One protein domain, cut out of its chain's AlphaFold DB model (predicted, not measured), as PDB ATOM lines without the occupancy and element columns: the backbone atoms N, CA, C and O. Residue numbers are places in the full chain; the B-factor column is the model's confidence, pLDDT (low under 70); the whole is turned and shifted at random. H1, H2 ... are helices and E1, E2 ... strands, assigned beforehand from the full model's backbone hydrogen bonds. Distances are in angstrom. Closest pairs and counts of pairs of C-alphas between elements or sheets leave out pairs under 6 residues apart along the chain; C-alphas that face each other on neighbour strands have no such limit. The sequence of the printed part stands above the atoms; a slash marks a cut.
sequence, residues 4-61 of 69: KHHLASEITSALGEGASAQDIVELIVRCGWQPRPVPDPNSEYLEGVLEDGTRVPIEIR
ATOM      1  N   LYS A   4     155.443 292.941 260.602       80.12
ATOM      2  CA  LYS A   4     155.889 294.239 260.064       80.12
ATOM      3  C   LYS A   4     157.396 294.467 260.235       80.12
ATOM      4  O   LYS A   4     158.040 294.966 259.321       80.12
ATOM      5  N   HIS A   5     157.951 294.122 261.398       85.00
ATOM      6  CA  HIS A   5     159.388 294.269 261.650       85.00
ATOM      7  C   HIS A   5     160.211 293.281 260.821       85.00
ATOM      8  O   HIS A   5     161.297 293.630 260.372       85.00
ATOM      9  N   HIS A   6     159.682 292.078 260.585       86.69
ATOM     10  CA  HIS A   6     160.334 291.088 259.735       86.69
ATOM     11  C   HIS A   6     160.412 291.571 258.280       86.69
ATOM     12  O   HIS A   6     161.505 291.635 257.730       86.69
ATOM     13  N   LEU A   7     159.292 292.030 257.705       86.75
ATOM     14  CA  LEU A   7     159.274 292.565 256.340       86.75
ATOM     15  C   LEU A   7     160.220 293.762 256.179       86.75
ATOM     16  O   LEU A   7     160.963 293.837 255.208       86.75
ATOM     17  N   ALA A   8     160.214 294.692 257.139       89.19
ATOM     18  CA  ALA A   8     161.122 295.835 257.105       89.19
ATOM     19  C   ALA A   8     162.594 295.389 257.079       89.19
ATOM     20  O   ALA A   8     163.378 295.933 256.306       89.19
ATOM     21  N   SER A   9     162.949 294.371 257.867       92.00
ATOM     22  CA  SER A   9     164.302 293.810 257.886       92.00
ATOM     23  C   SER A   9     164.687 293.163 256.554       92.00
ATOM     24  O   SER A   9     165.805 293.375 256.091       92.00
ATOM     25  N   GLU A  10     163.786 292.397 255.931       91.56
ATOM     26  CA  GLU A  10     164.052 291.768 254.628       91.56
ATOM     27  C   GLU A  10     164.236 292.817 253.525       91.56
ATOM     28  O   GLU A  10     165.184 292.729 252.747       91.56
ATOM     29  N   ILE A  11     163.396 293.861 253.505       92.56
ATOM     30  CA  ILE A  11     163.526 294.981 252.562       92.56
ATOM     31  C   ILE A  11     164.865 295.698 252.756       92.56
ATOM     32  O   ILE A  11     165.559 295.979 251.782       92.56
ATOM     33  N   THR A  12     165.255 295.993 254.001       94.50
ATOM     34  CA  THR A  12     166.541 296.647 254.283       94.50
ATOM     35  C   THR A  12     167.729 295.788 253.850       94.50
ATOM     36  O   THR A  12     168.671 296.332 253.278       94.50
ATOM     37  N   SER A  13     167.680 294.468 254.066       94.31
ATOM     38  CA  SER A  13     168.730 293.549 253.598       94.31
ATOM     39  C   SER A  13     168.839 293.567 252.075       94.31
ATOM     40  O   SER A  13     169.919 293.803 251.542       94.31
ATOM     41  N   ALA A  14     167.709 293.416 251.377       92.88
ATOM     42  CA  ALA A  14     167.665 293.411 249.919       92.88
ATOM     43  C   ALA A  14     168.206 294.725 249.324       92.88
ATOM     44  O   ALA A  14     169.009 294.703 248.395       92.88
ATOM     45  N   LEU A  15     167.839 295.877 249.896       93.62
ATOM     46  CA  LEU A  15     168.385 297.172 249.477       93.62
ATOM     47  C   LEU A  15     169.902 297.269 249.703       93.62
ATOM     48  O   LEU A  15     170.607 297.811 248.854       93.62
ATOM     49  N   GLY A  16     170.413 296.727 250.813       95.00
ATOM     50  CA  GLY A  16     171.854 296.657 251.085       95.00
ATOM     51  C   GLY A  16     172.624 295.787 250.085       95.00
ATOM     52  O   GLY A  16     173.789 296.059 249.805       95.00
ATOM     53  N   GLU A  17     171.960 294.788 249.506       95.69
ATOM     54  CA  GLU A  17     172.486 293.907 248.454       95.69
ATOM     55  C   GLU A  17     172.324 294.491 247.038       95.69
ATOM     56  O   GLU A  17     172.767 293.885 246.063       95.69
ATOM     57  N   GLY A  18     171.731 295.684 246.908       94.81
ATOM     58  CA  GLY A  18     171.530 296.357 245.624       94.81
ATOM     59  C   GLY A  18     170.279 295.910 244.865       94.81
ATOM     60  O   GLY A  18     170.222 296.078 243.648       94.81
ATOM     61  N   ALA A  19     169.282 295.352 245.558       93.69
ATOM     62  CA  ALA A  19     168.006 294.975 244.960       93.69
ATOM     63  C   ALA A  19     167.324 296.168 244.271       93.69
ATOM     64  O   ALA A  19     167.273 297.285 244.799       93.69
ATOM     65  N   SER A  20     166.762 295.919 243.091       93.44
ATOM     66  CA  SER A  20     165.983 296.903 242.351       93.44
ATOM     67  C   SER A  20     164.595 297.096 242.970       93.44
ATOM     68  O   SER A  20     164.111 296.277 243.753       93.44
ATOM     69  N   ALA A  21     163.892 298.155 242.563       87.75
ATOM     70  CA  ALA A  21     162.504 298.359 242.977       87.75
ATOM     71  C   ALA A  21     161.601 297.160 242.616       87.75
ATOM     72  O   ALA A  21     160.690 296.825 243.372       87.75
ATOM     73  N   GLN A  22     161.875 296.486 241.493       87.31
ATOM     74  CA  GLN A  22     161.128 295.306 241.056       87.31
ATOM     75  C   GLN A  22     161.337 294.116 242.003       87.31
ATOM     76  O   GLN A  22     160.367 293.447 242.359       87.31
ATOM     77  N   ASP A  23     162.568 293.898 242.464       91.56
ATOM     78  CA  ASP A  23     162.901 292.818 243.400       91.56
ATOM     79  C   ASP A  23     162.197 293.010 244.752       91.56
ATOM     80  O   ASP A  23     161.676 292.060 245.339       91.56
ATOM     81  N   ILE A  24     162.108 294.259 245.222       92.56
ATOM     82  CA  ILE A  24     161.380 294.599 246.452       92.56
ATOM     83  C   ILE A  24     159.877 294.330 246.300       92.56
ATOM     84  O   ILE A  24     159.254 293.773 247.208       92.56
ATOM     85  N   VAL A  25     159.280 294.680 245.158       89.38
ATOM     86  CA  VAL A  25     157.865 294.379 244.880       89.38
ATOM     87  C   VAL A  25     157.626 292.867 244.848       89.38
ATOM     88  O   VAL A  25     156.670 292.384 245.456       89.38
ATOM     89  N   GLU A  26     158.504 292.103 244.193       89.50
ATOM     90  CA  GLU A  26     158.434 290.639 244.161       89.50
ATOM     91  C   GLU A  26     158.500 290.027 245.568       89.50
ATOM     92  O   GLU A  26     157.700 289.144 245.887       89.50
ATOM     93  N   LEU A  27     159.398 290.517 246.428       90.88
ATOM     94  CA  LEU A  27     159.503 290.103 247.829       90.88
ATOM     95  C   LEU A  27     158.190 290.348 248.589       90.88
ATOM     96  O   LEU A  27     157.656 289.430 249.211       90.88
ATOM     97  N   ILE A  28     157.628 291.558 248.495       89.81
ATOM     98  CA  ILE A  28     156.376 291.931 249.177       89.81
ATOM     99  C   ILE A  28     155.216 291.022 248.742       89.81
ATOM    100  O   ILE A  28     154.435 290.566 249.584       89.81
ATOM    101  N   VAL A  29     155.120 290.730 247.440       89.62
ATOM    102  CA  VAL A  29     154.093 289.839 246.884       89.62
ATOM    103  C   VAL A  29     154.301 288.396 247.347       89.62
ATOM    104  O   VAL A  29     153.348 287.750 247.781       89.62
ATOM    105  N   ARG A  30     155.538 287.881 247.308       86.31
ATOM    106  CA  ARG A  30     155.868 286.513 247.755       86.31
ATOM    107  C   ARG A  30     155.606 286.303 249.241       86.31
ATOM    108  O   ARG A  30     155.144 285.233 249.625       86.31
ATOM    109  N   CYS A  31     155.858 287.318 250.060       85.81
ATOM    110  CA  CYS A  31     155.592 287.278 251.494       85.81
ATOM    111  C   CYS A  31     154.099 287.478 251.831       85.81
ATOM    112  O   CYS A  31     153.737 287.486 253.007       85.81
ATOM    113  N   GLY A  32     153.225 287.633 250.825       83.19
ATOM    114  CA  GLY A  32     151.771 287.710 250.994       83.19
ATOM    115  C   GLY A  32     151.269 289.027 251.590       83.19
ATOM    116  O   GLY A  32     150.120 289.103 252.020       83.19
ATOM    117  N   TRP A  33     152.114 290.060 251.633       84.75
ATOM    118  CA  TRP A  33     151.772 291.359 252.220       84.75
ATOM    119  C   TRP A  33     150.923 292.223 251.307       84.75
ATOM    120  O   TRP A  33     150.056 292.958 251.776       84.75
ATOM    121  N   GLN A  34     151.180 292.135 250.006       83.75
ATOM    122  CA  GLN A  34     150.305 292.694 248.996       83.75
ATOM    123  C   GLN A  34     149.953 291.612 247.983       83.75
ATOM    124  O   GLN A  34     150.827 290.839 247.581       83.75
ATOM    125  N   PRO A  35     148.686 291.543 247.543       82.31
ATOM    126  CA  PRO A  35     148.348 290.724 246.397       82.31
ATOM    127  C   PRO A  35     149.092 291.251 245.168       82.31
ATOM    128  O   PRO A  35     149.338 292.454 245.044       82.31
ATOM    129  N   ARG A  36     149.421 290.354 244.233       80.81
ATOM    130  CA  ARG A  36     149.933 290.777 242.928       80.81
ATOM    131  C   ARG A  36     148.889 291.707 242.292       80.81
ATOM    132  O   ARG A  36     147.727 291.299 242.214       80.81
ATOM    133  N   PRO A  37     149.264 292.923 241.855       73.12
ATOM    134  CA  PRO A  37     148.338 293.795 241.155       73.12
ATOM    135  C   PRO A  37     147.808 293.061 239.927       73.12
ATOM    136  O   PRO A  37     148.580 292.643 239.064       73.12
ATOM    137  N   VAL A  38     146.497 292.860 239.878       78.56
ATOM    138  CA  VAL A  38     145.822 292.393 238.670       78.56
ATOM    139  C   VAL A  38     145.432 293.646 237.881       78.56
ATOM    140  O   VAL A  38     144.888 294.575 238.499       78.56
ATOM    141  N   PRO A  39     145.744 293.720 236.573       75.69
ATOM    142  CA  PRO A  39     145.229 294.771 235.702       75.69
ATOM    143  C   PRO A  39     143.699 294.789 235.743       75.69
ATOM    144  O   PRO A  39     143.073 293.731 235.641       75.69
ATOM    145  N   ASP A  40     143.093 295.964 235.906       77.62
ATOM    146  CA  ASP A  40     141.639 296.089 235.771       77.62
ATOM    147  C   ASP A  40     141.299 296.138 234.272       77.62
ATOM    148  O   ASP A  40     141.824 296.994 233.561       77.62
ATOM    149  N   PRO A  41     140.442 295.249 233.739       79.25
ATOM    150  CA  PRO A  41     140.068 295.290 232.326       79.25
ATOM    151  C   PRO A  41     139.346 296.586 231.922       79.25
ATOM    152  O   PRO A  41     139.263 296.882 230.733       79.25
ATOM    153  N   ASN A  42     138.829 297.353 232.886       82.44
ATOM    154  CA  ASN A  42     138.210 298.657 232.661       82.44
ATOM    155  C   ASN A  42     139.181 299.821 232.899       82.44
ATOM    156  O   ASN A  42     138.755 300.975 232.854       82.44
ATOM    157  N   SER A  43     140.452 299.549 233.203       83.75
ATOM    158  CA  SER A  43     141.435 300.610 233.393       83.75
ATOM    159  C   SER A  43     141.769 301.315 232.089       83.75
ATOM    160  O   SER A  43     141.961 300.698 231.041       83.75
ATOM    161  N   GLU A  44     141.909 302.631 232.193       87.44
ATOM    162  CA  GLU A  44     142.519 303.450 231.156       87.44
ATOM    163  C   GLU A  44     144.013 303.575 231.443       87.44
ATOM    164  O   GLU A  44     144.419 303.773 232.589       87.44
ATOM    165  N   TYR A  45     144.838 303.468 230.406       85.44
ATOM    166  CA  TYR A  45     146.282 303.653 230.521       85.44
ATOM    167  C   TYR A  45     146.686 304.934 229.801       85.44
ATOM    168  O   TYR A  45     146.387 305.110 228.619       85.44
ATOM    169  N   LEU A  46     147.379 305.819 230.515       87.19
ATOM    170  CA  LEU A  46     147.997 307.022 229.957       87.19
ATOM    171  C   LEU A  46     149.524 306.889 229.948       87.19
ATOM    172  O   LEU A  46     150.089 306.105 230.709       87.19
ATOM    173  N   GLU A  47     150.202 307.686 229.123       88.19
ATOM    174  CA  GLU A  47     151.661 307.840 229.184       88.19
ATOM    175  C   GLU A  47     152.019 309.046 230.061       88.19
ATOM    176  O   GLU A  47     151.745 310.194 229.707       88.19
ATOM    177  N   GLY A  48     152.647 308.790 231.207       85.94
ATOM    178  CA  GLY A  48     153.362 309.804 231.974       85.94
ATOM    179  C   GLY A  48     154.772 310.009 231.426       85.94
ATOM    180  O   GLY A  48     155.362 309.089 230.861       85.94
ATOM    181  N   VAL A  49     155.333 311.202 231.616       91.88
ATOM    182  CA  VAL A  49     156.737 311.505 231.301       91.88
ATOM    183  C   VAL A  49     157.418 311.941 232.593       91.88
ATOM    184  O   VAL A  49     156.973 312.896 233.227       91.88
ATOM    185  N   LEU A  50     158.453 311.210 233.003       89.31
ATOM    186  CA  LEU A  50     159.281 311.551 234.159       89.31
ATOM    187  C   LEU A  50     160.227 312.720 233.831       89.31
ATOM    188  O   LEU A  50     160.394 313.095 232.671       89.31
ATOM    189  N   GLU A  51     160.863 313.300 234.851       90.25
ATOM    190  CA  GLU A  51     161.770 314.453 234.694       90.25
ATOM    191  C   GLU A  51     162.981 314.167 233.791       90.25
ATOM    192  O   GLU A  51     163.503 315.073 233.145       90.25
ATOM    193  N   ASP A  52     163.408 312.907 233.707       91.62
ATOM    194  CA  ASP A  52     164.497 312.437 232.846       91.62
ATOM    195  C   ASP A  52     164.060 312.177 231.388       91.62
ATOM    196  O   ASP A  52     164.871 311.773 230.554       91.62
ATOM    197  N   GLY A  53     162.783 312.409 231.065       91.88
ATOM    198  CA  GLY A  53     162.192 312.145 229.754       91.88
ATOM    199  C   GLY A  53     161.715 310.704 229.550       91.88
ATOM    200  O   GLY A  53     161.155 310.399 228.493       91.88
ATOM    201  N   THR A  54     161.889 309.820 230.537       90.56
ATOM    202  CA  THR A  54     161.403 308.439 230.473       90.56
ATOM    203  C   THR A  54     159.877 308.421 230.447       90.56
ATOM    204  O   THR A  54     159.214 309.024 231.295       90.56
ATOM    205  N   ARG A  55     159.297 307.700 229.479       86.50
ATOM    206  CA  ARG A  55     157.850 307.468 229.416       86.50
ATOM    207  C   ARG A  55     157.464 306.272 230.270       86.50
ATOM    208  O   ARG A  55     158.051 305.202 230.128       86.50
ATOM    209  N   VAL A  56     156.458 306.448 231.120       86.94
ATOM    210  CA  VAL A  56     155.952 305.404 232.018       86.94
ATOM    211  C   VAL A  56     154.434 305.262 231.887       86.94
ATOM    212  O   VAL A  56     153.736 306.272 231.794       86.94
ATOM    213  N   PRO A  57     153.893 304.032 231.879       87.62
ATOM    214  CA  PRO A  57     152.451 303.833 231.864       87.62
ATOM    215  C   PRO A  57     151.844 304.225 233.216       87.62
ATOM    216  O   PRO A  57     152.357 303.857 234.273       87.62
ATOM    217  N   ILE A  58     150.722 304.937 233.178       84.19
ATOM    218  CA  ILE A  58     149.903 305.270 234.344       84.19
ATOM    219  C   ILE A  58     148.572 304.543 234.192       84.19
ATOM    220  O   ILE A  58     147.803 304.844 233.281       84.19
ATOM    221  N   GLU A  59     148.301 303.592 235.085       85.19
ATOM    222  CA  GLU A  59     147.008 302.912 235.172       85.19
ATOM    223  C   GLU A  59     146.014 303.781 235.952       85.19
ATOM    224  O   GLU A  59     146.179 304.018 237.151       85.19
ATOM    225  N   ILE A  60     144.957 304.235 235.283       83.81
ATOM    226  CA  ILE A  60     143.813 304.884 235.913       83.81
ATOM    227  C   ILE A  60     142.780 303.803 236.215       83.81
ATOM    228  O   ILE A  60     142.189 303.195 235.320       83.81
ATOM    229  N   ARG A  61     142.569 303.542 237.505       82.56
ATOM    230  CA  ARG A  61     141.538 302.620 237.987       82.56
ATOM    231  C   ARG A  61     140.268 303.405 238.270       82.56
ATOM    232  O   ARG A  61     140.214 304.182 239.225       82.56
TER     233      ARG A  61
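Overview. This is residues 4 to 61 of the 69 residues of an uncharacterized protein of Amnibacterium setariae (UniProt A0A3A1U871). A two-stranded hairpin, E1 and E2, and a hairpin of two helices, H1 and H2, sit at opposite ends of a flat, loosely built model, with an open gap between them. One long strap without a named element, residues 31 to 43, bridges the gap from the end of H2 to the start of E1. The printed part has 58 residues with two named helices and two named strands, in the order H1, H2, E1, E2; the sheet, E1 - E2, is antiparallel and the class is mixed, helices and strands. The whole is loose, with a radius of gyration of the C-alphas of 14.7 A, and spans 36 by 29 by 14 A along its three main axes.

Arrangement. The sheet is a hairpin of E1, residues 44 to 49, and E2, residues 55 to 60, antiparallel neighbours with an angle of 147 degrees between their directions. C-alphas 49 and 55 face each other at 4.6 A, and C-alphas 44 and 60 at 5.1 A. N 48 and O 56, at 2.8 A, and N 58 and O 46, at 2.8 A, are within hydrogen-bond range. H2, residues 21 to 30, is apart from E2. H1, residues 4 to 16, is apart from both E1 and E2. H1 and H2 form a helical hairpin and touch, the closest C-alphas being those of Ile 11 and Ile 24, 6.5 A apart. They run opposite ways at a shallow tilt of 33 degrees, only just short of steep. In H1 and H2 every O i to N i+4 pair is within hydrogen-bond range.

Along the chain. E1 runs from Glu 44, its C-alpha at (142.519, 303.450, 231.156), to Val 49, over 16.3 A. E2 runs from Arg 55 to Ile 60, over 15.7 A, and its last C-alpha is at (143.813, 304.884, 235.913). H2 runs from Ala 21 to Arg 30, over 14.4 A. H1, the longest helix by residues, begins at Lys 4, with its C-alpha at (155.889, 294.239, 260.064), and ends at Gly 16, 18.5 A from first to last C-alpha.

Size, cuts and confidence. The two C-alphas farthest apart are those of Gly 16 and Asn 42, at 38.4 A, and the C-alphas of Lys 4 and Arg 61, the first and last printed, are 27.6 A apart. The link from H2 to E1 is long, with 13 residues, and its C-alphas lie 9 to 21 A from the mean of all C-alphas. The links from H1 to H2, with 4 residues, and from E1 to E2, with 5 residues, are tight. The printed part has no cut. The mean pLDDT of the printed part is 87.5, and no printed residue is under 70.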